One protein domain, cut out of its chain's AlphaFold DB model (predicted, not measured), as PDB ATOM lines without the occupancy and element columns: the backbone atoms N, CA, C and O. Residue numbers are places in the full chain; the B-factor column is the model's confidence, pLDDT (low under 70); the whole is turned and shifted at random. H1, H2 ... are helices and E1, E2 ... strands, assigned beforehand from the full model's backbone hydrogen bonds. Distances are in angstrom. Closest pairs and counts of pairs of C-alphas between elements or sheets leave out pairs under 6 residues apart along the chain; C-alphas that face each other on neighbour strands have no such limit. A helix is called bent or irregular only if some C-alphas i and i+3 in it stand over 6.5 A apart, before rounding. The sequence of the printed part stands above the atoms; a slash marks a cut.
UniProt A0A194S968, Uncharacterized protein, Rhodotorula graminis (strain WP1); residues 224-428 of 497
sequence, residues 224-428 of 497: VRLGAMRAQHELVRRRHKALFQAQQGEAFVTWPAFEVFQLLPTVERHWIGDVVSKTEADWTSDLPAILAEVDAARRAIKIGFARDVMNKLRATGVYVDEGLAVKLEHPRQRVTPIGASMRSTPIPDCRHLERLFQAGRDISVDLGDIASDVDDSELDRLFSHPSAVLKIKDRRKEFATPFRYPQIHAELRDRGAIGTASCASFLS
ATOM      1  N   VAL A 224      23.504  51.921  16.532       70.00
ATOM      2  CA  VAL A 224      22.702  51.117  17.471       70.00
ATOM      3  C   VAL A 224      21.237  51.073  17.028       70.00
ATOM      4  O   VAL A 224      20.665  49.984  16.935       70.00
ATOM      5  N   ARG A 225      20.656  52.225  16.665       70.06
ATOM      6  CA  ARG A 225      19.301  52.306  16.093       70.06
ATOM      7  C   ARG A 225      19.186  51.462  14.820       70.06
ATOM      8  O   ARG A 225      18.217  50.726  14.673       70.06
ATOM      9  N   LEU A 226      20.207  51.453  13.956       72.31
ATOM     10  CA  LEU A 226      20.225  50.620  12.745       72.31
ATOM     11  C   LEU A 226      20.180  49.125  13.054       72.31
ATOM     12  O   LEU A 226      19.486  48.371  12.370       72.31
ATOM     13  N   GLY A 227      20.953  48.687  14.049       73.06
ATOM     14  CA  GLY A 227      20.957  47.295  14.490       73.06
ATOM     15  C   GLY A 227      19.572  46.861  14.967       73.06
ATOM     16  O   GLY A 227      19.079  45.814  14.547       73.06
ATOM     17  N   ALA A 228      18.921  47.706  15.771       75.06
ATOM     18  CA  ALA A 228      17.564  47.474  16.251       75.06
ATOM     19  C   ALA A 228      16.541  47.444  15.101       75.06
ATOM     20  O   ALA A 228      15.784  46.481  14.996       75.06
ATOM     21  N   MET A 229      16.569  48.425  14.192       77.50
ATOM     22  CA  MET A 229      15.667  48.474  13.032       77.50
ATOM     23  C   MET A 229      15.787  47.231  12.148       77.50
ATOM     24  O   MET A 229      14.777  46.676  11.731       77.50
ATOM     25  N   ARG A 230      17.007  46.739  11.886       78.94
ATOM     26  CA  ARG A 230      17.200  45.499  11.111       78.94
ATOM     27  C   ARG A 230      16.615  44.277  11.808       78.94
ATOM     28  O   ARG A 230      16.027  43.429  11.143       78.94
ATOM     29  N   ALA A 231      16.790  44.175  13.123       81.62
ATOM     30  CA  ALA A 231      16.219  43.076  13.893       81.62
ATOM     31  C   ALA A 231      14.682  43.103  13.842       81.62
ATOM     32  O   ALA A 231      14.064  42.062  13.637       81.62
ATOM     33  N   GLN A 232      14.079  44.291  13.950       84.75
ATOM     34  CA  GLN A 232      12.630  44.460  13.840       84.75
ATOM     35  C   GLN A 232      12.114  44.188  12.428       84.75
ATOM     36  O   GLN A 232      11.122  43.489  12.259       84.75
ATOM     37  N   HIS A 233      12.820  44.659  11.402       86.25
ATOM     38  CA  HIS A 233      12.497  44.379  10.003       86.25
ATOM     39  C   HIS A 233      12.453  42.872   9.713       86.25
ATOM     40  O   HIS A 233      11.509  42.373   9.102       86.25
ATOM     41  N   GLU A 234      13.430  42.122  10.229       87.44
ATOM     42  CA  GLU A 234      13.453  40.663  10.110       87.44
ATOM     43  C   GLU A 234      12.337  39.989  10.924       87.44
ATOM     44  O   GLU A 234      11.774  38.984  10.488       87.44
ATOM     45  N   LEU A 235      11.963  40.544  12.082       88.81
ATOM     46  CA  LEU A 235      10.823  40.059  12.861       88.81
ATOM     47  C   LEU A 235       9.499  40.254  12.105       88.81
ATOM     48  O   LEU A 235       8.714  39.310  11.994       88.81
ATOM     49  N   VAL A 236       9.282  41.436  11.521       91.00
ATOM     50  CA  VAL A 236       8.126  41.729  10.657       91.00
ATOM     51  C   VAL A 236       8.109  40.789   9.451       91.00
ATOM     52  O   VAL A 236       7.057  40.253   9.114       91.00
ATOM     53  N   ARG A 237       9.267  40.488   8.849       92.44
ATOM     54  CA  ARG A 237       9.376  39.506   7.756       92.44
ATOM     55  C   ARG A 237       8.941  38.103   8.170       92.44
ATOM     56  O   ARG A 237       8.261  37.422   7.405       92.44
ATOM     57  N   ARG A 238       9.316  37.642   9.365       93.38
ATOM     58  CA  ARG A 238       8.874  36.332   9.879       93.38
ATOM     59  C   ARG A 238       7.369  36.300  10.115       93.38
ATOM     60  O   ARG A 238       6.723  35.329   9.736       93.38
ATOM     61  N   ARG A 239       6.817  37.372  10.686       94.56
ATOM     62  CA  ARG A 239       5.374  37.517  10.916       94.56
ATOM     63  C   ARG A 239       4.590  37.565   9.605       94.56
ATOM     64  O   ARG A 239       3.599  36.857   9.481       94.56
ATOM     65  N   HIS A 240       5.076  38.297   8.600       95.56
ATOM     66  CA  HIS A 240       4.515  38.289   7.242       95.56
ATOM     67  C   HIS A 240       4.458  36.874   6.665       95.56
ATOM     68  O   HIS A 240       3.396  36.451   6.219       95.56
ATOM     69  N   LYS A 241       5.558  36.112   6.742       95.25
ATOM     70  CA  LYS A 241       5.591  34.716   6.275       95.25
ATOM     71  C   LYS A 241       4.585  33.829   7.008       95.25
ATOM     72  O   LYS A 241       3.923  33.030   6.357       95.25
ATOM     73  N   ALA A 242       4.465  33.969   8.327       94.19
ATOM     74  CA  ALA A 242       3.511  33.195   9.118       94.19
ATOM     75  C   ALA A 242       2.057  33.518   8.735       94.19
ATOM     76  O   ALA A 242       1.269  32.607   8.496       94.19
ATOM     77  N   LEU A 243       1.719  34.807   8.608       95.12
ATOM     78  CA  LEU A 243       0.388  35.245   8.179       95.12
ATOM     79  C   LEU A 243       0.071  34.791   6.753       95.12
ATOM     80  O   LEU A 243      -1.032  34.315   6.509       95.12
ATOM     81  N   PHE A 244       1.042  34.883   5.841       94.69
ATOM     82  CA  PHE A 244       0.920  34.421   4.461       94.69
ATOM     83  C   PHE A 244       0.654  32.912   4.374       94.69
ATOM     84  O   PHE A 244      -0.252  32.486   3.664       94.69
ATOM     85  N   GLN A 245       1.405  32.102   5.128       94.00
ATOM     86  CA  GLN A 245       1.246  30.642   5.160       94.00
ATOM     87  C   GLN A 245      -0.098  30.188   5.739       94.00
ATOM     88  O   GLN A 245      -0.546  29.086   5.436       94.00
ATOM     89  N   ALA A 246      -0.737  31.019   6.566       93.50
ATOM     90  CA  ALA A 246      -2.062  30.742   7.105       93.50
ATOM     91  C   ALA A 246      -3.196  31.007   6.097       93.50
ATOM     92  O   ALA A 246      -4.321  30.563   6.322       93.50
ATOM     93  N   GLN A 247      -2.927  31.720   4.997       93.25
ATOM     94  CA  GLN A 247      -3.949  32.056   4.008       93.25
ATOM     95  C   GLN A 247      -4.296  30.878   3.101       93.25
ATOM     96  O   GLN A 247      -3.462  30.026   2.797       93.25
ATOM     97  N   GLN A 248      -5.532  30.876   2.606       91.44
ATOM     98  CA  GLN A 248      -6.040  29.890   1.652       91.44
ATOM     99  C   GLN A 248      -6.869  30.575   0.556       91.44
ATOM    100  O   GLN A 248      -7.263  31.736   0.687       91.44
ATOM    101  N   GLY A 249      -7.125  29.859  -0.542       90.25
ATOM    102  CA  GLY A 249      -7.955  30.352  -1.646       90.25
ATOM    103  C   GLY A 249      -7.408  31.630  -2.295       90.25
ATOM    104  O   GLY A 249      -6.198  31.797  -2.447       90.25
ATOM    105  N   GLU A 250      -8.298  32.550  -2.671       86.50
ATOM    106  CA  GLU A 250      -7.917  33.821  -3.304       86.50
ATOM    107  C   GLU A 250      -7.043  34.696  -2.392       86.50
ATOM    108  O   GLU A 250      -6.148  35.388  -2.882       86.50
ATOM    109  N   ALA A 251      -7.232  34.633  -1.069       89.38
ATOM    110  CA  ALA A 251      -6.419  35.385  -0.113       89.38
ATOM    111  C   ALA A 251      -4.939  34.994  -0.166       89.38
ATOM    112  O   ALA A 251      -4.077  35.861  -0.060       89.38
ATOM    113  N   PHE A 252      -4.632  33.720  -0.429       91.00
ATOM    114  CA  PHE A 252      -3.257  33.270  -0.641       91.00
ATOM    115  C   PHE A 252      -2.660  33.838  -1.938       91.00
ATOM    116  O   PHE A 252      -1.532  34.329  -1.956       91.00
ATOM    117  N   VAL A 253      -3.416  33.830  -3.040       90.50
ATOM    118  CA  VAL A 253      -2.932  34.300  -4.354       90.50
ATOM    119  C   VAL A 253      -2.752  35.824  -4.373       90.50
ATOM    120  O   VAL A 253      -1.794  36.346  -4.942       90.50
ATOM    121  N   THR A 254      -3.644  36.540  -3.692       91.94
ATOM    122  CA  THR A 254      -3.677  38.010  -3.653       91.94
ATOM    123  C   THR A 254      -2.923  38.610  -2.469       91.94
ATOM    124  O   THR A 254      -2.862  39.828  -2.352       91.94
ATOM    125  N   TRP A 255      -2.311  37.795  -1.601       94.38
ATOM    126  CA  TRP A 255      -1.596  38.301  -0.426       94.38
ATOM    127  C   TRP A 255      -0.460  39.264  -0.807       94.38
ATOM    128  O   TRP A 255       0.389  38.862  -1.614       94.38
ATOM    129  N   PRO A 256      -0.376  40.474  -0.217       93.31
ATOM    130  CA  PRO A 256       0.614  41.475  -0.598       93.31
ATOM    131  C   PRO A 256       2.062  40.996  -0.442       93.31
ATOM    132  O   PRO A 256       2.415  40.278   0.506       93.31
ATOM    133  N   ALA A 257       2.929  41.452  -1.349       92.19
ATOM    134  CA  ALA A 257       4.370  41.277  -1.214       92.19
ATOM    135  C   ALA A 257       4.881  41.903   0.092       92.19
ATOM    136  O   ALA A 257       4.285  42.842   0.632       92.19
ATOM    137  N   PHE A 258       6.000  41.387   0.604       91.56
ATOM    138  CA  PHE A 258       6.584  41.879   1.854       91.56
ATOM    139  C   PHE A 258       6.904  43.379   1.771       91.56
ATOM    140  O   PHE A 258       6.744  44.109   2.747       91.56
ATOM    141  N   GLU A 259       7.285  43.839   0.582       88.75
ATOM    142  CA  GLU A 259       7.599  45.219   0.240       88.75
ATOM    143  C   GLU A 259       6.421  46.168   0.481       88.75
ATOM    144  O   GLU A 259       6.634  47.280   0.959       88.75
ATOM    145  N   VAL A 260       5.193  45.719   0.202       90.50
ATOM    146  CA  VAL A 260       3.948  46.452   0.486       90.50
ATOM    147  C   VAL A 260       3.572  46.287   1.956       90.50
ATOM    148  O   VAL A 260       3.312  47.270   2.644       90.50
ATOM    149  N   PHE A 261       3.596  45.050   2.461       92.75
ATOM    150  CA  PHE A 261       3.179  44.719   3.825       92.75
ATOM    151  C   PHE A 261       3.953  45.502   4.893       92.75
ATOM    152  O   PHE A 261       3.362  46.030   5.829       92.75
ATOM    153  N   GLN A 262       5.276  45.612   4.750       90.06
ATOM    154  CA  GLN A 262       6.122  46.324   5.714       90.06
ATOM    155  C   GLN A 262       5.799  47.826   5.806       90.06
ATOM    156  O   GLN A 262       6.180  48.464   6.782       90.06
ATOM    157  N   LEU A 263       5.146  48.397   4.790       89.44
ATOM    158  CA  LEU A 263       4.833  49.824   4.717       89.44
ATOM    159  C   LEU A 263       3.404  50.153   5.145       89.44
ATOM    160  O   LEU A 263       3.071  51.338   5.215       89.44
ATOM    161  N   LEU A 264       2.573  49.144   5.427       90.50
ATOM    162  CA  LEU A 264       1.227  49.367   5.949       90.50
ATOM    163  C   LEU A 264       1.307  50.215   7.233       90.50
ATOM    164  O   LEU A 264       2.207  49.968   8.038       90.50
ATOM    165  N   PRO A 265       0.427  51.210   7.445       88.25
ATOM    166  CA  PRO A 265       0.580  52.200   8.513       88.25
ATOM    167  C   PRO A 265       0.774  51.601   9.908       88.25
ATOM    168  O   PRO A 265       1.592  52.101  10.687       88.25
ATOM    169  N   THR A 266       0.057  50.524  10.228       89.94
ATOM    170  CA  THR A 266       0.192  49.852  11.520       89.94
ATOM    171  C   THR A 266       1.483  49.037  11.576       89.94
ATOM    172  O   THR A 266       2.247  49.171  12.537       89.94
ATOM    173  N   VAL A 267       1.796  48.277  10.518       90.56
ATOM    174  CA  VAL A 267       3.012  47.443  10.412       90.56
ATOM    175  C   VAL A 267       4.292  48.276  10.442       90.56
ATOM    176  O   VAL A 267       5.253  47.907  11.120       90.56
ATOM    177  N   GLU A 268       4.307  49.411   9.745       87.19
ATOM    178  CA  GLU A 268       5.445  50.319   9.618       87.19
ATOM    179  C   GLU A 268       5.980  50.726  10.995       87.19
ATOM    180  O   GLU A 268       7.181  50.651  11.257       87.19
ATOM    181  N   ARG A 269       5.076  51.022  11.934       84.81
ATOM    182  CA  ARG A 269       5.408  51.395  13.315       84.81
ATOM    183  C   ARG A 269       6.122  50.284  14.096       84.81
ATOM    184  O   ARG A 269       6.723  50.569  15.127       84.81
ATOM    185  N   HIS A 270       6.034  49.015  13.679       85.94
ATOM    186  CA  HIS A 270       6.731  47.906  14.354       85.94
ATOM    187  C   HIS A 270       8.208  47.798  14.012       85.94
ATOM    188  O   HIS A 270       8.926  47.085  14.712       85.94
ATOM    189  N   TRP A 271       8.684  48.492  12.981       82.06
ATOM    190  CA  TRP A 271      10.103  48.467  12.629       82.06
ATOM    191  C   TRP A 271      10.694  49.847  12.312       82.06
ATOM    192  O   TRP A 271      11.920  49.974  12.278       82.06
ATOM    193  N   ILE A 272       9.851  50.875  12.163       76.94
ATOM    194  CA  ILE A 272      10.220  52.287  12.029       76.94
ATOM    195  C   ILE A 272       9.674  53.069  13.229       76.94
ATOM    196  O   ILE A 272       8.469  53.093  13.468       76.94
ATOM    197  N   GLY A 273      10.564  53.731  13.973       65.19
ATOM    198  CA  GLY A 273      10.212  54.588  15.107       65.19
ATOM    199  C   GLY A 273      11.304  54.653  16.179       65.19
ATOM    200  O   GLY A 273      12.203  53.814  16.218       65.19
ATOM    201  N   ASP A 274      11.215  55.658  17.056       54.28
ATOM    202  CA  ASP A 274      12.200  55.917  18.119       54.28
ATOM    203  C   ASP A 274      12.051  54.999  19.349       54.28
ATOM    204  O   ASP A 274      12.943  54.944  20.199       54.28
ATOM    205  N   VAL A 275      10.952  54.244  19.450       49.62
ATOM    206  CA  VAL A 275      10.654  53.407  20.619       49.62
ATOM    207  C   VAL A 275      11.123  51.975  20.378       49.62
ATOM    208  O   VAL A 275      10.527  51.191  19.641       49.62
ATOM    209  N   VAL A 276      12.232  51.632  21.027       48.12
ATOM    210  CA  VAL A 276      12.745  50.267  21.120       48.12
ATOM    211  C   VAL A 276      11.742  49.421  21.916       48.12
ATOM    212  O   VAL A 276      11.401  49.765  23.042       48.12
ATOM    213  N   SER A 277      11.341  48.287  21.334       50.78
ATOM    214  CA  SER A 277      10.462  47.228  21.872       50.78
ATOM    215  C   SER A 277       8.952  47.423  21.696       50.78
ATOM    216  O   SER A 277       8.208  47.567  22.655       50.78
ATOM    217  N   LYS A 278       8.472  47.280  20.455       65.69
ATOM    218  CA  LYS A 278       7.119  46.747  20.280       65.69
ATOM    219  C   LYS A 278       7.136  45.262  20.636       65.69
ATOM    220  O   LYS A 278       7.800  44.457  19.976       65.69
ATOM    221  N   THR A 279       6.478  44.933  21.733       77.62
ATOM    222  CA  THR A 279       6.376  43.587  22.289       77.62
ATOM    223  C   THR A 279       5.523  42.683  21.395       77.62
ATOM    224  O   THR A 279       4.866  43.127  20.449       77.62
ATOM    225  N   GLU A 280       5.522  41.380  21.678       83.75
ATOM    226  CA  GLU A 280       4.581  40.454  21.034       83.75
ATOM    227  C   GLU A 280       3.122  40.802  21.376       83.75
ATOM    228  O   GLU A 280       2.232  40.609  20.549       83.75
ATOM    229  N   ALA A 281       2.880  41.377  22.560       86.56
ATOM    230  CA  ALA A 281       1.561  41.848  22.966       86.56
ATOM    231  C   ALA A 281       1.080  43.004  22.076       86.56
ATOM    232  O   ALA A 281      -0.056  42.965  21.612       86.56
ATOM    233  N   ASP A 282       1.958  43.960  21.752       87.94
ATOM    234  CA  ASP A 282       1.618  45.072  20.853       87.94
ATOM    235  C   ASP A 282       1.266  44.563  19.455       87.94
ATOM    236  O   ASP A 282       0.267  44.969  18.876       87.94
ATOM    237  N   TRP A 283       2.048  43.615  18.923       89.69
ATOM    238  CA  TRP A 283       1.732  42.984  17.639       89.69
ATOM    239  C   TRP A 283       0.385  42.258  17.663       89.69
ATOM    240  O   TRP A 283      -0.387  42.355  16.715       89.69
ATOM    241  N   THR A 284       0.099  41.535  18.745       91.56
ATOM    242  CA  THR A 284      -1.160  40.793  18.893       91.56
ATOM    243  C   THR A 284      -2.355  41.740  19.002       91.56
ATOM    244  O   THR A 284      -3.397  41.472  18.409       91.56
ATOM    245  N   SER A 285      -2.197  42.864  19.708       92.44
ATOM    246  CA  SER A 285      -3.207  43.922  19.815       92.44
ATOM    247  C   SER A 285      -3.456  44.624  18.477       92.44
ATOM    248  O   SER A 285      -4.600  44.912  18.139       92.44
ATOM    249  N   ASP A 286      -2.396  44.871  17.707       93.06
ATOM    250  CA  ASP A 286      -2.457  45.546  16.408       93.06
ATOM    251  C   ASP A 286      -2.918  44.601  15.273       93.06
ATOM    252  O   ASP A 286      -3.302  45.062  14.197       93.06
ATOM    253  N   LEU A 287      -2.928  43.279  15.494       93.75
ATOM    254  CA  LEU A 287      -3.220  42.274  14.464       93.75
ATOM    255  C   LEU A 287      -4.560  42.487  13.731       93.75
ATOM    256  O   LEU A 287      -4.556  42.391  12.504       93.75
ATOM    257  N   PRO A 288      -5.690  42.809  14.395       96.00
ATOM    258  CA  PRO A 288      -6.941  43.086  13.688       96.00
ATOM    259  C   PRO A 288      -6.829  44.275  12.722       96.00
ATOM    260  O   PRO A 288      -7.324  44.201  11.599       96.00
ATOM    261  N   ALA A 289      -6.132  45.343  13.125       93.81
ATOM    262  CA  ALA A 289      -5.899  46.508  12.272       93.81
ATOM    263  C   ALA A 289      -4.961  46.169  11.106       93.81
ATOM    264  O   ALA A 289      -5.234  46.548   9.970       93.81
ATOM    265  N   ILE A 290      -3.908  45.384  11.358       94.06
ATOM    266  CA  ILE A 290      -2.996  44.891  10.317       94.06
ATOM    267  C   ILE A 290      -3.757  44.074   9.269       94.06
ATOM    268  O   ILE A 290      -3.538  44.259   8.076       94.06
ATOM    269  N   LEU A 291      -4.656  43.177   9.685       95.31
ATOM    270  CA  LEU A 291      -5.444  42.367   8.753       95.31
ATOM    271  C   LEU A 291      -6.415  43.228   7.928       95.31
ATOM    272  O   LEU A 291      -6.505  43.032   6.719       95.31
ATOM    273  N   ALA A 292      -7.054  44.232   8.536       93.44
ATOM    274  CA  ALA A 292      -7.894  45.186   7.809       93.44
ATOM    275  C   ALA A 292      -7.091  46.011   6.783       93.44
ATOM    276  O   ALA A 292      -7.536  46.204   5.652       93.44
ATOM    277  N   GLU A 293      -5.884  46.459   7.142       93.56
ATOM    278  CA  GLU A 293      -4.963  47.137   6.220       93.56
ATOM    279  C   GLU A 293      -4.506  46.214   5.083       93.56
ATOM    280  O   GLU A 293      -4.375  46.661   3.943       93.56
ATOM    281  N   VAL A 294      -4.287  44.924   5.361       94.88
ATOM    282  CA  VAL A 294      -3.973  43.924   4.332       94.88
ATOM    283  C   VAL A 294      -5.134  43.766   3.357       94.88
ATOM    284  O   VAL A 294      -4.896  43.763   2.151       94.88
ATOM    285  N   ASP A 295      -6.372  43.672   3.833       93.56
ATOM    286  CA  ASP A 295      -7.539  43.566   2.956       93.56
ATOM    287  C   ASP A 295      -7.738  44.832   2.114       93.56
ATOM    288  O   ASP A 295      -7.959  44.736   0.903       93.56
ATOM    289  N   ALA A 296      -7.541  46.016   2.704       92.00
ATOM    290  CA  ALA A 296      -7.524  47.276   1.964       92.00
ATOM    291  C   ALA A 296      -6.420  47.293   0.892       92.00
ATOM    292  O   ALA A 296      -6.674  47.675  -0.249       92.00
ATOM    293  N   ALA A 297      -5.214  46.812   1.211       92.25
ATOM    294  CA  ALA A 297      -4.111  46.729   0.257       92.25
ATOM    295  C   ALA A 297      -4.405  45.748  -0.885       92.25
ATOM    296  O   ALA A 297      -4.171  46.072  -2.048       92.25
ATOM    297  N   ARG A 298      -4.951  44.565  -0.577       93.50
ATOM    298  CA  ARG A 298      -5.375  43.569  -1.577       93.50
ATOM    299  C   ARG A 298      -6.391  44.177  -2.536       93.50
ATOM    300  O   ARG A 298      -6.255  44.038  -3.752       93.50
ATOM    301  N   ARG A 299      -7.373  44.894  -1.989       92.75
ATOM    302  CA  ARG A 299      -8.392  45.585  -2.773       92.75
ATOM    303  C   ARG A 299      -7.791  46.694  -3.636       92.75
ATOM    304  O   ARG A 299      -8.040  46.704  -4.835       92.75
ATOM    305  N   ALA A 300      -6.955  47.561  -3.072       90.69
ATOM    306  CA  ALA A 300      -6.288  48.631  -3.813       90.69
ATOM    307  C   ALA A 300      -5.409  48.094  -4.955       90.69
ATOM    308  O   ALA A 300      -5.415  48.628  -6.063       90.69
ATOM    309  N   ILE A 301      -4.702  46.981  -4.733       91.62
ATOM    310  CA  ILE A 301      -3.929  46.304  -5.780       91.62
ATOM    311  C   ILE A 301      -4.859  45.760  -6.876       91.62
ATOM    312  O   ILE A 301      -4.593  46.001  -8.057       91.62
ATOM    313  N   LYS A 302      -5.965  45.088  -6.515       93.31
ATOM    314  CA  LYS A 302      -6.989  44.610  -7.468       93.31
ATOM    315  C   LYS A 302      -7.534  45.767  -8.317       93.31
ATOM    316  O   LYS A 302      -7.586  45.649  -9.538       93.31
ATOM    317  N   ILE A 303      -7.853  46.907  -7.699       92.12
ATOM    318  CA  ILE A 303      -8.300  48.127  -8.394       92.12
ATOM    319  C   ILE A 303      -7.218  48.694  -9.316       92.12
ATOM    320  O   ILE A 303      -7.517  49.066 -10.451       92.12
ATOM    321  N   GLY A 304      -5.957  48.705  -8.881       90.00
ATOM    322  CA  GLY A 304      -4.827  49.110  -9.716       90.00
ATOM    323  C   GLY A 304      -4.727  48.280 -10.999       90.00
ATOM    324  O   GLY A 304      -4.594  48.843 -12.085       90.00
ATOM    325  N   PHE A 305      -4.861  46.951 -10.899       90.88
ATOM    326  CA  PHE A 305      -4.923  46.076 -12.075       90.88
ATOM    327  C   PHE A 305      -6.167  46.340 -12.927       90.88
ATOM    328  O   PHE A 305      -6.055  46.405 -14.148       90.88
ATOM    329  N   ALA A 306      -7.334  46.513 -12.303       91.94
ATOM    330  CA  ALA A 306      -8.588  46.759 -13.007       91.94
ATOM    331  C   ALA A 306      -8.524  48.036 -13.853       91.94
ATOM    332  O   ALA A 306      -8.867  48.007 -15.029       91.94
ATOM    333  N   ARG A 307      -8.017  49.137 -13.290       89.88
ATOM    334  CA  ARG A 307      -7.827  50.400 -14.017       89.88
ATOM    335  C   ARG A 307      -6.894  50.256 -15.200       89.88
ATOM    336  O   ARG A 307      -7.182  50.778 -16.270       89.88
ATOM    337  N   ASP A 308      -5.777  49.568 -15.011       87.12
ATOM    338  CA  ASP A 308      -4.791  49.440 -16.076       87.12
ATOM    339  C   ASP A 308      -5.320  48.532 -17.204       87.12
ATOM    340  O   ASP A 308      -5.256  48.912 -18.373       87.12
ATOM    341  N   VAL A 309      -6.006  47.424 -16.874       87.62
ATOM    342  CA  VAL A 309      -6.779  46.624 -17.851       87.62
ATOM    343  C   VAL A 309      -7.796  47.503 -18.580       87.62
ATOM    344  O   VAL A 309      -7.824  47.518 -19.810       87.62
ATOM    345  N   MET A 310      -8.593  48.272 -17.839       87.44
ATOM    346  CA  MET A 310      -9.650  49.116 -18.389       87.44
ATOM    347  C   MET A 310      -9.111  50.153 -19.378       87.44
ATOM    348  O   MET A 310      -9.593  50.265 -20.506       87.44
ATOM    349  N   ASN A 311      -8.053  50.862 -18.986       85.06
ATOM    350  CA  ASN A 311      -7.394  51.867 -19.812       85.06
ATOM    351  C   ASN A 311      -6.848  51.261 -21.112       85.06
ATOM    352  O   ASN A 311      -6.935  51.886 -22.169       85.06
ATOM    353  N   LYS A 312      -6.312  50.037 -21.061       80.44
ATOM    354  CA  LYS A 312      -5.791  49.333 -22.243       80.44
ATOM    355  C   LYS A 312      -6.896  48.848 -23.175       80.44
ATOM    356  O   LYS A 312      -6.763  48.987 -24.392       80.44
ATOM    357  N   LEU A 313      -7.994  48.326 -22.630       79.38
ATOM    358  CA  LEU A 313      -9.157  47.933 -23.429       79.38
ATOM    359  C   LEU A 313      -9.782  49.152 -24.124       79.38
ATOM    360  O   LEU A 313      -9.992  49.119 -25.337       79.38
ATOM    361  N   ARG A 314      -9.955  50.267 -23.397       81.06
ATOM    362  CA  ARG A 314     -10.473  51.530 -23.946       81.06
ATOM    363  C   ARG A 314      -9.562  52.078 -25.051       81.06
ATOM    364  O   ARG A 314     -10.039  52.413 -26.132       81.06
ATOM    365  N   ALA A 315      -8.243  52.091 -24.837       75.00
ATOM    366  CA  ALA A 315      -7.271  52.563 -25.831       75.00
ATOM    367  C   ALA A 315      -7.240  51.727 -27.125       75.00
ATOM    368  O   ALA A 315      -6.832  52.226 -28.171       75.00
ATOM    369  N   THR A 316      -7.664  50.463 -27.071       67.00
ATOM    370  CA  THR A 316      -7.716  49.561 -28.236       67.00
ATOM    371  C   THR A 316      -9.103  49.482 -28.878       67.00
ATOM    372  O   THR A 316      -9.313  48.730 -29.833       67.00
ATOM    373  N   GLY A 317     -10.057  50.273 -28.377       62.97
ATOM    374  CA  GLY A 317     -11.419  50.370 -28.892       62.97
ATOM    375  C   GLY A 317     -12.267  49.118 -28.674       62.97
ATOM    376  O   GLY A 317     -13.333  49.015 -29.288       62.97
ATOM    377  N   VAL A 318     -11.794  48.141 -27.886       68.75
ATOM    378  CA  VAL A 318     -12.590  46.977 -27.459       68.75
ATOM    379  C   VAL A 318     -13.800  47.501 -26.684       68.75
ATOM    380  O   VAL A 318     -13.684  48.518 -26.013       68.75
ATOM    381  N   TYR A 319     -14.967  46.859 -26.803       67.06
ATOM    382  CA  TYR A 319     -16.138  47.295 -26.042       67.06
ATOM    383  C   TYR A 319     -15.849  47.190 -24.543       67.06
ATOM    384  O   TYR A 319     -15.425  46.141 -24.056       67.06
ATOM    385  N   VAL A 320     -16.074  48.290 -23.837       74.50
ATOM    386  CA  VAL A 320     -15.843  48.417 -22.407       74.50
ATOM    387  C   VAL A 320     -17.152  48.818 -21.733       74.50
ATOM    388  O   VAL A 320     -17.925  49.598 -22.285       74.50
ATOM    389  N   ASP A 321     -17.396  48.297 -20.532       82.56
ATOM    390  CA  ASP A 321     -18.444  48.822 -19.659       82.56
ATOM    391  C   ASP A 321     -18.053  50.231 -19.187       82.56
ATOM    392  O   ASP A 321     -17.247  50.407 -18.269       82.56
ATOM    393  N   GLU A 322     -18.609  51.244 -19.851       84.38
ATOM    394  CA  GLU A 322     -18.355  52.651 -19.538       84.38
ATOM    395  C   GLU A 322     -18.818  53.029 -18.123       84.38
ATOM    396  O   GLU A 322     -18.211  53.895 -17.494       84.38
ATOM    397  N   GLY A 323     -19.835  52.353 -17.577       86.12
ATOM    398  CA  GLY A 323     -20.269  52.560 -16.196       86.12
ATOM    399  C   GLY A 323     -19.188  52.132 -15.205       86.12
ATOM    400  O   GLY A 323     -18.835  52.889 -14.299       86.12
ATOM    401  N   LEU A 324     -18.597  50.953 -15.420       87.88
ATOM    402  CA  LEU A 324     -17.461  50.479 -14.630       87.88
ATOM    403  C   LEU A 324     -16.221  51.363 -14.825       87.88
ATOM    404  O   LEU A 324     -15.509  51.644 -13.862       87.88
ATOM    405  N   ALA A 325     -15.968  51.832 -16.047       86.69
ATOM    406  CA  ALA A 325     -14.843  52.717 -16.323       86.69
ATOM    407  C   ALA A 325     -14.955  54.040 -15.545       86.69
ATOM    408  O   ALA A 325     -13.977  54.449 -14.925       86.69
ATOM    409  N   VAL A 326     -16.148  54.643 -15.481       87.06
ATOM    410  CA  VAL A 326     -16.414  55.850 -14.674       87.06
ATOM    411  C   VAL A 326     -16.238  55.588 -13.176       87.06
ATOM    412  O   VAL A 326     -15.671  56.418 -12.469       87.06
ATOM    413  N   LYS A 327     -16.669  54.431 -12.659       87.88
ATOM    414  CA  LYS A 327     -16.435  54.078 -11.243       87.88
ATOM    415  C   LYS A 327     -14.947  53.890 -10.923       87.88
ATOM    416  O   LYS A 327     -14.496  54.188  -9.821       87.88
ATOM    417  N   LEU A 328     -14.177  53.399 -11.892       88.44
ATOM    418  CA  LEU A 328     -12.732  53.226 -11.781       88.44
ATOM    419  C   LEU A 328     -11.947  54.520 -12.062       88.44
ATOM    420  O   LEU A 328     -10.734  54.532 -11.856       88.44
ATOM    421  N   GLU A 329     -12.574  55.612 -12.500       82.25
ATOM    422  CA  GLU A 329     -11.889  56.880 -12.764       82.25
ATOM    423  C   GLU A 329     -11.511  57.604 -11.464       82.25
ATOM    424  O   GLU A 329     -12.377  58.080 -10.746       82.25
ATOM    425  N   HIS A 330     -10.195  57.730 -11.234       65.44
ATOM    426  CA  HIS A 330      -9.493  58.451 -10.156       65.44
ATOM    427  C   HIS A 330      -9.967  58.193  -8.699       65.44
ATOM    428  O   HIS A 330     -11.148  58.036  -8.403       65.44
ATOM    429  N   PRO A 331      -9.053  58.193  -7.712       64.88
ATOM    430  CA  PRO A 331      -9.449  58.086  -6.309       64.88
ATOM    431  C   PRO A 331     -10.328  59.284  -5.906       64.88
ATOM    432  O   PRO A 331      -9.913  60.436  -6.044       64.88
ATOM    433  N   ARG A 332     -11.538  59.035  -5.379       57.22
ATOM    434  CA  ARG A 332     -12.473  60.095  -4.937       57.22
ATOM    435  C   ARG A 332     -11.995  60.879  -3.707       57.22
ATOM    436  O   ARG A 332     -12.551  61.932  -3.405       57.22
ATOM    437  N   GLN A 333     -10.995  60.385  -2.980       56.09
ATOM    438  CA  GLN A 333     -10.468  61.012  -1.767       56.09
ATOM    439  C   GLN A 333      -8.950  61.183  -1.832       56.09
ATOM    440  O   GLN A 333      -8.254  60.473  -2.556       56.09
ATOM    441  N   ARG A 334      -8.434  62.152  -1.060       52.97
ATOM    442  CA  ARG A 334      -6.990  62.358  -0.918       52.97
ATOM    443  C   ARG A 334      -6.357  61.158  -0.208       52.97
ATOM    444  O   ARG A 334      -6.576  60.913   0.971       52.97
ATOM    445  N   VAL A 335      -5.558  60.482  -1.009       56.53
ATOM    446  CA  VAL A 335      -4.703  59.316  -0.802       56.53
ATOM    447  C   VAL A 335      -3.693  59.503   0.333       56.53
ATOM    448  O   VAL A 335      -3.013  60.531   0.385       56.53
ATOM    449  N   THR A 336      -3.528  58.486   1.189       58.53
ATOM    450  CA  THR A 336      -2.389  58.404   2.123       58.53
ATOM    451  C   THR A 336      -1.484  57.262   1.667       58.53
ATOM    452  O   THR A 336      -1.749  56.105   1.998       58.53
ATOM    453  N   PRO A 337      -0.422  57.546   0.889       69.00
ATOM    454  CA  PRO A 337       0.458  56.495   0.406       69.00
ATOM    455  C   PRO A 337       1.107  55.773   1.587       69.00
ATOM    456  O   PRO A 337       1.514  56.398   2.573       69.00
ATOM    457  N   ILE A 338       1.237  54.454   1.464       80.25
ATOM    458  CA  ILE A 338       1.940  53.651   2.463       80.25
ATOM    459  C   ILE A 338       3.411  54.082   2.576       80.25
ATOM    460  O   ILE A 338       4.014  54.618   1.635       80.25
ATOM    461  N   GLY A 339       4.011  53.844   3.740       76.12
ATOM    462  CA  GLY A 339       5.406  54.204   3.982       76.12
ATOM    463  C   GLY A 339       5.623  55.672   4.371       76.12
ATOM    464  O   GLY A 339       6.689  56.228   4.090       76.12
ATOM    465  N   ALA A 340       4.617  56.346   4.935       75.38
ATOM    466  CA  ALA A 340       4.714  57.759   5.302       75.38
ATOM    467  C   ALA A 340       5.815  58.006   6.349       75.38
ATOM    468  O   ALA A 340       6.589  58.958   6.210       75.38
ATOM    469  N   SER A 341       5.938  57.123   7.346       73.12
ATOM    470  CA  SER A 341       6.946  57.244   8.409       73.12
ATOM    471  C   SER A 341       8.353  56.986   7.868       73.12
ATOM    472  O   SER A 341       9.312  57.667   8.220       73.12
ATOM    473  N   MET A 342       8.495  56.044   6.943       74.38
ATOM    474  CA  MET A 342       9.734  55.733   6.244       74.38
ATOM    475  C   MET A 342      10.187  56.899   5.362       74.38
ATOM    476  O   MET A 342      11.381  57.187   5.275       74.38
ATOM    477  N   ARG A 343       9.251  57.581   4.690       72.44
ATOM    478  CA  ARG A 343       9.551  58.750   3.848       72.44
ATOM    479  C   ARG A 343      10.011  59.946   4.680       72.44
ATOM    480  O   ARG A 343      10.908  60.655   4.229       72.44
ATOM    481  N   SER A 344       9.430  60.146   5.864       69.56
ATOM    482  CA  SER A 344       9.786  61.236   6.783       69.56
ATOM    483  C   SER A 344      11.005  60.935   7.662       69.56
ATOM    484  O   SER A 344      11.624  61.864   8.176       69.56
ATOM    485  N   THR A 345      11.395  59.665   7.804       67.69
ATOM    486  CA  THR A 345      12.586  59.284   8.572       67.69
ATOM    487  C   THR A 345      13.858  59.734   7.837       67.69
ATOM    488  O   THR A 345      14.068  59.339   6.682       67.69
ATOM    489  N   PRO A 346      14.737  60.534   8.471       62.34
ATOM    490  CA  PRO A 346      16.002  60.934   7.865       62.34
ATOM    491  C   PRO A 346      16.859  59.696   7.585       62.34
ATOM    492  O   PRO A 346      17.077  58.870   8.472       62.34
ATOM    493  N   ILE A 347      17.331  59.559   6.340       59.88
ATOM    494  CA  ILE A 347      18.135  58.410   5.911       59.88
ATOM    495  C   ILE A 347      19.469  58.466   6.666       59.88
ATOM    496  O   ILE A 347      20.234  59.414   6.477       59.88
ATOM    497  N   PRO A 348      19.784  57.470   7.509       57.97
ATOM    498  CA  PRO A 348      21.092  57.391   8.144       57.97
ATOM    499  C   PRO A 348      22.154  57.217   7.057       57.97
ATOM    500  O   PRO A 348      21.921  56.456   6.118       57.97
ATOM    501  N   ASP A 349      23.310  57.872   7.195       55.62
ATOM    502  CA  ASP A 349      24.405  57.896   6.209       55.62
ATOM    503  C   ASP A 349      25.085  56.512   6.066       55.62
ATOM    504  O   ASP A 349      26.175  56.224   6.564       55.62
ATOM    505  N   CYS A 350      24.338  55.566   5.499       56.72
ATOM    506  CA  CYS A 350      24.588  54.135   5.500       56.72
ATOM    507  C   CYS A 350      24.004  53.516   4.221       56.72
ATOM    508  O   CYS A 350      22.838  53.120   4.179       56.72
ATOM    509  N   ARG A 351      24.864  53.318   3.209       58.88
ATOM    510  CA  ARG A 351      24.552  52.750   1.871       58.88
ATOM    511  C   ARG A 351      23.665  51.495   1.847       58.88
ATOM    512  O   ARG A 351      23.077  51.160   0.823       58.88
ATOM    513  N   HIS A 352      23.639  50.714   2.927       53.31
ATOM    514  CA  HIS A 352      22.844  49.484   3.002       53.31
ATOM    515  C   HIS A 352      21.376  49.745   3.376       53.31
ATOM    516  O   HIS A 352      20.503  48.992   2.960       53.31
ATOM    517  N   LEU A 353      21.102  50.802   4.145       57.38
ATOM    518  CA  LEU A 353      19.741  51.230   4.474       57.38
ATOM    519  C   LEU A 353      19.166  52.111   3.386       57.38
ATOM    520  O   LEU A 353      17.992  51.980   3.087       57.38
ATOM    521  N   GLU A 354      20.003  52.905   2.728       61.16
ATOM    522  CA  GLU A 354      19.600  53.660   1.547       61.16
ATOM    523  C   GLU A 354      18.855  52.778   0.530       61.16
ATOM    524  O   GLU A 354      17.792  53.164   0.066       61.16
ATOM    525  N   ARG A 355      19.315  51.538   0.294       63.84
ATOM    526  CA  ARG A 355      18.606  50.570  -0.566       63.84
ATOM    527  C   ARG A 355      17.260  50.100  -0.010       63.84
ATOM    528  O   ARG A 355      16.325  49.931  -0.783       63.84
ATOM    529  N   LEU A 356      17.166  49.865   1.301       63.34
ATOM    530  CA  LEU A 356      15.916  49.457   1.958       63.34
ATOM    531  C   LEU A 356      14.872  50.583   1.889       63.34
ATOM    532  O   LEU A 356      13.715  50.327   1.574       63.34
ATOM    533  N   PHE A 357      15.303  51.825   2.109       63.94
ATOM    534  CA  PHE A 357      14.464  53.019   2.015       63.94
ATOM    535  C   PHE A 357      14.114  53.380   0.564       63.94
ATOM    536  O   PHE A 357      12.979  53.761   0.296       63.94
ATOM    537  N   GLN A 358      15.047  53.241  -0.386       64.12
ATOM    538  CA  GLN A 358      14.791  53.474  -1.814       64.12
ATOM    539  C   GLN A 358      13.753  52.495  -2.359       64.12
ATOM    540  O   GLN A 358      12.787  52.932  -2.975       64.12
ATOM    541  N   ALA A 359      13.886  51.197  -2.061       61.38
ATOM    542  CA  ALA A 359      12.933  50.187  -2.518       61.38
ATOM    543  C   ALA A 359      11.497  50.468  -2.042       61.38
ATOM    544  O   ALA A 359      10.550  50.223  -2.778       61.38
ATOM    545  N   GLY A 360      11.334  51.008  -0.831       60.34
ATOM    546  CA  GLY A 360      10.020  51.363  -0.306       60.34
ATOM    547  C   GLY A 360       9.468  52.709  -0.802       60.34
ATOM    548  O   GLY A 360       8.255  52.907  -0.797       60.34
ATOM    549  N   ARG A 361      10.320  53.650  -1.239       63.19
ATOM    550  CA  ARG A 361       9.882  54.965  -1.756       63.19
ATOM    551  C   ARG A 361       9.217  54.873  -3.130       63.19
ATOM    552  O   ARG A 361       8.342  55.685  -3.418       63.19
ATOM    553  N   ASP A 362       9.583  53.864  -3.912       64.88
ATOM    554  CA  ASP A 362       9.045  53.623  -5.256       64.88
ATOM    555  C   ASP A 362       7.686  52.891  -5.240       64.88
ATOM    556  O   ASP A 362       7.105  52.620  -6.292       64.88
ATOM    557  N   ILE A 363       7.149  52.571  -4.056       72.69
ATOM    558  CA  ILE A 363       5.867  51.875  -3.904       72.69
ATOM    559  C   ILE A 363       4.723  52.892  -3.919       72.69
ATOM    560  O   ILE A 363       4.699  53.839  -3.131       72.69
ATOM    561  N   SER A 364       3.761  52.679  -4.819       70.19
ATOM    562  CA  SER A 364       2.644  53.594  -5.093       70.19
ATOM    563  C   SER A 364       1.279  53.055  -4.647       70.19
ATOM    564  O   SER A 364       0.262  53.461  -5.201       70.19
ATOM    565  N   VAL A 365       1.240  52.104  -3.709       81.56
ATOM    566  CA  VAL A 365      -0.029  51.556  -3.201       81.56
ATOM    567  C   VAL A 365      -0.660  52.546  -2.222       81.56
ATOM    568  O   VAL A 365      -0.005  53.004  -1.284       81.56
ATOM    569  N   ASP A 366      -1.938  52.839  -2.434       82.25
ATOM    570  CA  ASP A 366      -2.758  53.656  -1.548       82.25
ATOM    571  C   ASP A 366      -3.899  52.836  -0.958       82.25
ATOM    572  O   ASP A 366      -4.706  52.268  -1.687       82.25
ATOM    573  N   LEU A 367      -3.984  52.804   0.370       83.69
ATOM    574  CA  LEU A 367      -5.036  52.071   1.072       83.69
ATOM    575  C   LEU A 367      -6.405  52.750   0.963       83.69
ATOM    576  O   LEU A 367      -7.415  52.092   1.189       83.69
ATOM    577  N   GLY A 368      -6.455  54.043   0.626       80.25
ATOM    578  CA  GLY A 368      -7.708  54.749   0.343       80.25
ATOM    579  C   GLY A 368      -8.284  54.434  -1.039       80.25
ATOM    580  O   GLY A 368      -9.462  54.682  -1.301       80.25
ATOM    581  N   ASP A 369      -7.482  53.848  -1.924       84.12
ATOM    582  CA  ASP A 369      -7.815  53.640  -3.326       84.12
ATOM    583  C   ASP A 369      -8.514  52.294  -3.581       84.12
ATOM    584  O   ASP A 369      -8.115  51.484  -4.417       84.12
ATOM    585  N   ILE A 370      -9.571  52.036  -2.812       84.31
ATOM    586  CA  ILE A 370     -10.290  50.753  -2.820       84.31
ATOM    587  C   ILE A 370     -11.483  50.708  -3.783       84.31
ATOM    588  O   ILE A 370     -12.054  49.631  -3.969       84.31
ATOM    589  N   ALA A 371     -11.853  51.851  -4.380       85.31
ATOM    590  CA  ALA A 371     -13.039  52.037  -5.228       85.31
ATOM    591  C   ALA A 371     -14.271  51.316  -4.645       85.31
ATOM    592  O   ALA A 371     -14.700  50.267  -5.133       85.31
ATOM    593  N   SER A 372     -14.777  51.836  -3.524       84.06
ATOM    594  CA  SER A 372     -15.814  51.197  -2.700       84.06
ATOM    595  C   SER A 372     -17.175  51.050  -3.387       84.06
ATOM    596  O   SER A 372     -18.038  50.350  -2.876       84.06
ATOM    597  N   ASP A 373     -17.389  51.740  -4.504       87.00
ATOM    598  CA  ASP A 373     -18.596  51.701  -5.334       87.00
ATOM    599  C   ASP A 373     -18.513  50.714  -6.511       87.00
ATOM    600  O   ASP A 373     -19.459  50.603  -7.297       87.00
ATOM    601  N   VAL A 374     -17.386  50.010  -6.641       89.69
ATOM    602  CA  VAL A 374     -17.198  48.920  -7.599       89.69
ATOM    603  C   VAL A 374     -17.429  47.590  -6.889       89.69
ATOM    604  O   VAL A 374     -16.756  47.285  -5.908       89.69
ATOM    605  N   ASP A 375     -18.314  46.748  -7.399       91.06
ATOM    606  CA  ASP A 375     -18.552  45.436  -6.798       91.06
ATOM    607  C   ASP A 375     -17.494  44.418  -7.248       91.06
ATOM    608  O   ASP A 375     -16.978  44.478  -8.367       91.06
ATOM    609  N   ASP A 376     -17.187  43.419  -6.412       89.75
ATOM    610  CA  ASP A 376     -16.264  42.341  -6.808       89.75
ATOM    611  C   ASP A 376     -16.748  41.597  -8.058       89.75
ATOM    612  O   ASP A 376     -15.937  41.250  -8.911       89.75
ATOM    613  N   SER A 377     -18.065  41.453  -8.239       90.12
ATOM    614  CA  SER A 377     -18.624  40.833  -9.446       90.12
ATOM    615  C   SER A 377     -18.361  41.639 -10.726       90.12
ATOM    616  O   SER A 377     -18.209  41.051 -11.796       90.12
ATOM    617  N   GLU A 378     -18.271  42.972 -10.638       91.94
ATOM    618  CA  GLU A 378     -17.921  43.833 -11.773       91.94
ATOM    619  C   GLU A 378     -16.440  43.657 -12.137       91.94
ATOM    620  O   GLU A 378     -16.095  43.511 -13.312       91.94
ATOM    621  N   LEU A 379     -15.567  43.578 -11.126       92.38
ATOM    622  CA  LEU A 379     -14.143  43.301 -11.321       92.38
ATOM    623  C   LEU A 379     -13.902  41.902 -11.888       92.38
ATOM    624  O   LEU A 379     -13.087  41.736 -12.793       92.38
ATOM    625  N   ASP A 380     -14.615  40.896 -11.393       89.31
ATOM    626  CA  ASP A 380     -14.448  39.517 -11.843       89.31
ATOM    627  C   ASP A 380     -14.908  39.352 -13.298       89.31
ATOM    628  O   ASP A 380     -14.264  38.635 -14.067       89.31
ATOM    629  N   ARG A 381     -15.955  40.075 -13.727       86.00
ATOM    630  CA  ARG A 381     -16.342  40.162 -15.149       86.00
ATOM    631  C   ARG A 381     -15.247  40.809 -15.995       86.00
ATOM    632  O   ARG A 381     -14.918  40.273 -17.051       86.00
ATOM    633  N   LEU A 382     -14.654  41.910 -15.523       88.69
ATOM    634  CA  LEU A 382     -13.544  42.574 -16.212       88.69
ATOM    635  C   LEU A 382     -12.330  41.643 -16.359       88.69
ATOM    636  O   LEU A 382     -11.783  41.516 -17.450       88.69
ATOM    637  N   PHE A 383     -11.923  40.954 -15.291       89.25
ATOM    638  CA  PHE A 383     -10.781  40.032 -15.326       89.25
ATOM    639  C   PHE A 383     -11.067  38.724 -16.070       89.25
ATOM    640  O   PHE A 383     -10.138  38.078 -16.557       89.25
ATOM    641  N   SER A 384     -12.339  38.347 -16.207       82.69
ATOM    642  CA  SER A 384     -12.761  37.223 -17.049       82.69
ATOM    643  C   SER A 384     -12.752  37.564 -18.539       82.69
ATOM    644  O   SER A 384     -12.837  36.653 -19.368       82.69
ATOM    645  N   HIS A 385     -12.631  38.847 -18.900       78.06
ATOM    646  CA  HIS A 385     -12.587  39.270 -20.292       78.06
ATOM    647  C   HIS A 385     -11.420  38.575 -21.027       78.06
ATOM    648  O   HIS A 385     -10.289  38.593 -20.531       78.06
ATOM    649  N   PRO A 386     -11.632  37.984 -22.221       72.00
ATOM    650  CA  PRO A 386     -10.598  37.216 -22.924       72.00
ATOM    651  C   PRO A 386      -9.292  37.985 -23.157       72.00
ATOM    652  O   PRO A 386      -8.216  37.396 -23.079       72.00
ATOM    653  N   SER A 387      -9.399  39.297 -23.387       74.56
ATOM    654  CA  SER A 387      -8.268  40.210 -23.605       74.56
ATOM    655  C   SER A 387      -7.628  40.765 -22.320       74.56
ATOM    656  O   SER A 387      -6.647  41.500 -22.413       74.56
ATOM    657  N   ALA A 388      -8.144  40.443 -21.125       78.62
ATOM    658  CA  ALA A 388      -7.573  40.861 -19.837       78.62
ATOM    659  C   ALA A 388      -6.373  39.976 -19.446       78.62
ATOM    660  O   ALA A 388      -6.361  39.286 -18.425       78.62
ATOM    661  N   VAL A 389      -5.362  39.967 -20.312       80.38
ATOM    662  CA  VAL A 389      -4.174  39.122 -20.201       80.38
ATOM    663  C   VAL A 389      -2.938  39.992 -19.986       80.38
ATOM    664  O   VAL A 389      -2.734  41.007 -20.652       80.38
ATOM    665  N   LEU A 390      -2.110  39.575 -19.032       84.62
ATOM    666  CA  LEU A 390      -0.987  40.329 -18.489       84.62
ATOM    667  C   LEU A 390       0.301  39.519 -18.644       84.62
ATOM    668  O   LEU A 390       0.306  38.299 -18.501       84.62
ATOM    669  N   LYS A 391       1.412  40.192 -18.913       83.31
ATOM    670  CA  LYS A 391       2.758  39.615 -18.956       83.31
ATOM    671  C   LYS A 391       3.588  40.209 -17.819       83.31
ATOM    672  O   LYS A 391       3.308  41.291 -17.307       83.31
ATOM    673  N   ILE A 392       4.618  39.487 -17.396       81.12
ATOM    674  CA  ILE A 392       5.547  39.987 -16.378       81.12
ATOM    675  C   ILE A 392       6.626  40.811 -17.071       81.12
ATOM    676  O   ILE A 392       7.295  40.321 -17.988       81.12
ATOM    677  N   LYS A 393       6.826  42.041 -16.595       69.69
ATOM    678  CA  LYS A 393       7.871  42.938 -17.082       69.69
ATOM    679  C   LYS A 393       9.103  42.831 -16.186       69.69
ATOM    680  O   LYS A 393       9.102  43.341 -15.071       69.69
ATOM    681  N   ASP A 394      10.178  42.220 -16.678       62.25
ATOM    682  CA  ASP A 394      11.506  42.378 -16.077       62.25
ATOM    683  C   ASP A 394      12.291  43.437 -16.865       62.25
ATOM    684  O   ASP A 394      12.172  43.541 -18.087       62.25
ATOM    685  N   ARG A 395      13.137  44.214 -16.178       56.28
ATOM    686  CA  ARG A 395      13.978  45.295 -16.731       56.28
ATOM    687  C   ARG A 395      14.849  44.855 -17.915       56.28
ATOM    688  O   ARG A 395      15.446  45.709 -18.566       56.28
ATOM    689  N   ARG A 396      14.982  43.548 -18.165       53.44
ATOM    690  CA  ARG A 396      15.816  42.979 -19.233       53.44
ATOM    691  C   ARG A 396      15.090  42.030 -20.189       53.44
ATOM    692  O   ARG A 396      15.665  41.754 -21.238       53.44
ATOM    693  N   LYS A 397      13.891  41.528 -19.861       53.84
ATOM    694  CA  LYS A 397      13.103  40.609 -20.707       53.84
ATOM    695  C   LYS A 397      11.614  40.669 -20.348       53.84
ATOM    696  O   LYS A 397      11.260  40.657 -19.174       53.84
ATOM    697  N   GLU A 398      10.751  40.655 -21.358       58.53
ATOM    698  CA  GLU A 398       9.352  40.263 -21.168       58.53
ATOM    699  C   GLU A 398       9.287  38.738 -21.087       58.53
ATOM    700  O   GLU A 398       9.866  38.036 -21.924       58.53
ATOM    701  N   PHE A 399       8.620  38.207 -20.064       59.72
ATOM    702  CA  PHE A 399       8.356  36.773 -20.022       59.72
ATOM    703  C   PHE A 399       7.256  36.444 -21.033       59.72
ATOM    704  O   PHE A 399       6.221  37.106 -21.071       59.72
ATOM    705  N   ALA A 400       7.483  35.409 -21.844       57.66
ATOM    706  CA  ALA A 400       6.550  35.008 -22.895       57.66
ATOM    707  C   ALA A 400       5.201  34.522 -22.339       57.66
ATOM    708  O   ALA A 400       4.193  34.614 -23.034       57.66
ATOM    709  N   THR A 401       5.174  34.013 -21.103       73.94
ATOM    710  CA  THR A 401       3.981  33.409 -20.508       73.94
ATOM    711  C   THR A 401       2.955  34.480 -20.117       73.94
ATOM    712  O   THR A 401       3.255  35.322 -19.266       73.94
ATOM    713  N   PRO A 402       1.748  34.457 -20.709       78.94
ATOM    714  CA  PRO A 402       0.643  35.294 -20.274       78.94
ATOM    715  C   PRO A 402       0.011  34.758 -18.984       78.94
ATOM    716  O   PRO A 402      -0.143  33.551 -18.805       78.94
ATOM    717  N   PHE A 403      -0.432  35.664 -18.123       85.56
ATOM    718  CA  PHE A 403      -1.154  35.382 -16.887       85.56
ATOM    719  C   PHE A 403      -2.431  36.225 -16.818       85.56
ATOM    720  O   PHE A 403      -2.549  37.267 -17.463       85.56
ATOM    721  N   ARG A 404      -3.396  35.787 -16.010       87.44
ATOM    722  CA  ARG A 404      -4.603  36.554 -15.671       87.44
ATOM    723  C   ARG A 404      -4.553  36.975 -14.209       87.44
ATOM    724  O   ARG A 404      -3.718  36.486 -13.452       87.44
ATOM    725  N   TYR A 405      -5.418  37.898 -13.810       89.50
ATOM    726  CA  TYR A 405      -5.648  38.148 -12.391       89.50
ATOM    727  C   TYR A 405      -6.509  37.010 -11.802       89.50
ATOM    728  O   TYR A 405      -7.454  36.590 -12.471       89.50
ATOM    729  N   PRO A 406      -6.227  36.502 -10.584       92.31
ATOM    730  CA  PRO A 406      -5.176  36.921  -9.648       92.31
ATOM    731  C   PRO A 406      -3.801  36.254  -9.855       92.31
ATOM    732  O   PRO A 406      -2.860  36.582  -9.139       92.31
ATOM    733  N   GLN A 407      -3.626  35.334 -10.808       90.75
ATOM    734  CA  GLN A 407      -2.380  34.558 -10.968       90.75
ATOM    735  C   GLN A 407      -1.139  35.430 -11.221       90.75
ATOM    736  O   GLN A 407      -0.088  35.194 -10.631       90.75
ATOM    737  N   ILE A 408      -1.267  36.469 -12.048       89.75
ATOM    738  CA  ILE A 408      -0.196  37.440 -12.321       89.75
ATOM    739  C   ILE A 408       0.324  38.097 -11.039       89.75
ATOM    740  O   ILE A 408       1.522  38.330 -10.906       89.75
ATOM    741  N   HIS A 409      -0.564  38.374 -10.083       91.44
ATOM    742  CA  HIS A 409      -0.199  38.995  -8.820       91.44
ATOM    743  C   HIS A 409       0.702  38.063  -8.004       91.44
ATOM    744  O   HIS A 409       1.764  38.482  -7.539       91.44
ATOM    745  N   ALA A 410       0.313  36.789  -7.883       90.81
ATOM    746  CA  ALA A 410       1.118  35.782  -7.198       90.81
ATOM    747  C   ALA A 410       2.484  35.597  -7.868       90.81
ATOM    748  O   ALA A 410       3.501  35.636  -7.185       90.81
ATOM    749  N   GLU A 411       2.527  35.494  -9.196       90.69
ATOM    750  CA  GLU A 411       3.786  35.357  -9.935       90.69
ATOM    751  C   GLU A 411       4.724  36.552  -9.747       90.69
ATOM    752  O   GLU A 411       5.928  36.378  -9.567       90.69
ATOM    753  N   LEU A 412       4.190  37.777  -9.767       87.94
ATOM    754  CA  LEU A 412       4.980  38.981  -9.517       87.94
ATOM    755  C   LEU A 412       5.557  38.975  -8.099       87.94
ATOM    756  O   LEU A 412       6.757  39.195  -7.926       87.94
ATOM    757  N   ARG A 413       4.726  38.682  -7.097       89.12
ATOM    758  CA  ARG A 413       5.153  38.582  -5.698       89.12
ATOM    759  C   ARG A 413       6.234  37.518  -5.515       89.12
ATOM    760  O   ARG A 413       7.263  37.785  -4.899       89.12
ATOM    761  N   ASP A 414       6.019  36.321  -6.053       87.75
ATOM    762  CA  ASP A 414       6.905  35.173  -5.846       87.75
ATOM    763  C   ASP A 414       8.263  35.365  -6.553       87.75
ATOM    764  O   ASP A 414       9.279  34.811  -6.129       87.75
ATOM    765  N   ARG A 415       8.316  36.235  -7.571       83.88
ATOM    766  CA  ARG A 415       9.551  36.691  -8.237       83.88
ATOM    767  C   ARG A 415      10.244  37.864  -7.536       83.88
ATOM    768  O   ARG A 415      11.254  38.356  -8.038       83.88
ATOM    769  N   GLY A 416       9.732  38.313  -6.391       78.62
ATOM    770  CA  GLY A 416      10.290  39.429  -5.625       78.62
ATOM    771  C   GLY A 416       9.969  40.809  -6.203       78.62
ATOM    772  O   GLY A 416      10.681  41.769  -5.911       78.62
ATOM    773  N   ALA A 417       8.933  40.923  -7.041       83.00
ATOM    774  CA  ALA A 417       8.355  42.212  -7.405       83.00
ATOM    775  C   ALA A 417       7.295  42.638  -6.375       83.00
ATOM    776  O   ALA A 417       6.823  41.845  -5.564       83.00
ATOM    777  N   ILE A 418       6.881  43.905  -6.438       82.62
ATOM    778  CA  ILE A 418       5.949  44.513  -5.470       82.62
ATOM    779  C   ILE A 418       4.532  43.904  -5.587       82.62
ATOM    780  O   ILE A 418       3.730  44.013  -4.663       82.62
ATOM    781  N   GLY A 419       4.218  43.243  -6.709       82.50
ATOM    782  CA  GLY A 419       2.892  42.674  -6.974       82.50
ATOM    783  C   GLY A 419       1.871  43.702  -7.471       82.50
ATOM    784  O   GLY A 419       0.684  43.429  -7.474       82.50
ATOM    785  N   THR A 420       2.295  44.892  -7.896       85.50
ATOM    786  CA  THR A 420       1.404  45.956  -8.392       85.50
ATOM    787  C   THR A 420       1.231  45.912  -9.910       85.50
ATOM    788  O   THR A 420       2.085  45.380 -10.622       85.50
ATOM    789  N   ALA A 421       0.175  46.557 -10.422       82.81
ATOM    790  CA  ALA A 421      -0.076  46.692 -11.863       82.81
ATOM    791  C   ALA A 421       1.118  47.290 -12.632       82.81
ATOM    792  O   ALA A 421       1.452  46.824 -13.714       82.81
ATOM    793  N   SER A 422       1.855  48.226 -12.021       82.56
ATOM    794  CA  SER A 422       3.068  48.828 -12.602       82.56
ATOM    795  C   SER A 422       4.212  47.840 -12.878       82.56
ATOM    796  O   SER A 422       5.112  48.151 -13.663       82.56
ATOM    797  N   CYS A 423       4.201  46.663 -12.241       79.81
ATOM    798  CA  CYS A 423       5.174  45.592 -12.468       79.81
ATOM    799  C   CYS A 423       4.742  44.621 -13.585       79.81
ATOM    800  O   CYS A 423       5.522  43.751 -13.981       79.81
ATOM    801  N   ALA A 424       3.518  44.753 -14.096       82.12
ATOM    802  CA  ALA A 424       3.027  43.994 -15.234       82.12
ATOM    803  C   ALA A 424       3.210  44.789 -16.536       82.12
ATOM    804  O   ALA A 424       3.193  46.020 -16.562       82.12
ATOM    805  N   SER A 425       3.397  44.075 -17.640       77.19
ATOM    806  CA  SER A 425       3.153  44.598 -18.979       77.19
ATOM    807  C   SER A 425       1.837  44.039 -19.504       77.19
ATOM    808  O   SER A 425       1.378  42.967 -19.114       77.19
ATOM    809  N   PHE A 426       1.214  44.787 -20.399       70.12
ATOM    810  CA  PHE A 426       0.005  44.353 -21.080       70.12
ATOM    811  C   PHE A 426       0.376  43.754 -22.423       70.12
ATOM    812  O   PHE A 426       1.434  44.065 -22.977       70.12
ATOM    813  N   LEU A 427      -0.519  42.919 -22.943       67.75
ATOM    814  CA  LEU A 427      -0.504  42.548 -24.350       67.75
ATOM    815  C   LEU A 427      -0.313  43.802 -25.222       67.75
ATOM    816  O   LEU A 427      -0.884  44.864 -24.948       67.75
ATOM    817  N   SER A 428       0.546  43.689 -26.238       66.31
ATOM    818  CA  SER A 428       0.792  44.783 -27.178       66.31
ATOM    819  C   SER A 428      -0.512  45.193 -27.883       66.31
ATOM    820  O   SER A 428      -1.483  44.437 -27.907       66.31
TER     821      SER A 428
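AT A GLANCE: This is residues 224 to 428 of the 497 residues of an uncharacterized protein of Rhodotorula graminis (strain WP1) (UniProt A0A194S968). A long, kinked helix, H5, runs through an elongated, mostly helical domain as a spine, with H6 and H9 packed on its later part and the short H4 on its earlier part. Beside the later part lies a small two-stranded antiparallel sheet, E1 and E2, with H10 near it; H1, H7 and H8 lie towards the other end. The 205 printed residues hold ten named helices and two named strands, in the order H1 to H9, E1, H10, E2. The whole is compact, with a radius of gyration of the C-alphas of 18.0 A and spans of 58 by 37 by 33 A.

HOW THE PARTS SIT: E1, residues 390 to 394, and E2, residues 424 to 426, are antiparallel neighbours at 128 degrees; N 391 and O 425, and N 425 and O 391, are within hydrogen-bond range, each 2.8 A. The closest C-alphas of E1 and H10, residues 407 to 414, are Leu 390 and Ile 408, 6.9 A. H10 touches H2, residues 249 to 254, at Ala 410 and Val 253, 5.2 A, at a steep tilt of 63 degrees. The hub is H5, residues 280 to 315; its closest C-alpha pair with E2 is Lys 312 and Phe 426, 7.7 A. H5 and H6, residues 322 to 328, form a helical hairpin, closest at Arg 307 and Leu 328, 6.1 A, at a shallow tilt of 34 degrees, only just short of steep. H5 touches H9, residues 376 to 384, at Ala 306 and Leu 379, 6.8 A, and H4, residues 265 to 268, at Ile 290 and Thr 266, 6.0 A. H3, residues 258 to 261, only just touches H1, residues 224 to 245, with 3 pairs of C-alphas within 8 A, closest at Phe 258 and His 240, 6.8 A. H7, residues 340 to 344, touches H8, residues 351 to 361, at Arg 343 and Arg 361, 6.8 A. H1 and H5 are apart. Every O i to N i+4 pair is within hydrogen-bond range in H1, H2, H6, H7, H9 and H10, against 30 of 32 in H5 and 5 of 7 in H8; H3 and H4 are too short for one.

IN THESE COORDINATES: H1 begins at C-alpha 224 (22.702, 51.117, 17.471) and is 32.1 A long. H5 is 49.8 A long and irregular, with C-alphas 285 and 288 7.2 A apart and a kink of 50 degrees near residue 288. H8 is 15.3 A long and E1 12.9 A. E2 ends at C-alpha 426 (0.005, 44.353, -21.080).

THE WHOLE: The C-alphas of Val 224 and Tyr 319, the two farthest apart, are 58.5 A apart. The printed part has no cut. The links H4 to H5, H6 to H7, H8 to H9 and E1 to H10 are long. Mean pLDDT of the printed part is 80.4, and 47 residues are under 70, among them 344 to 362.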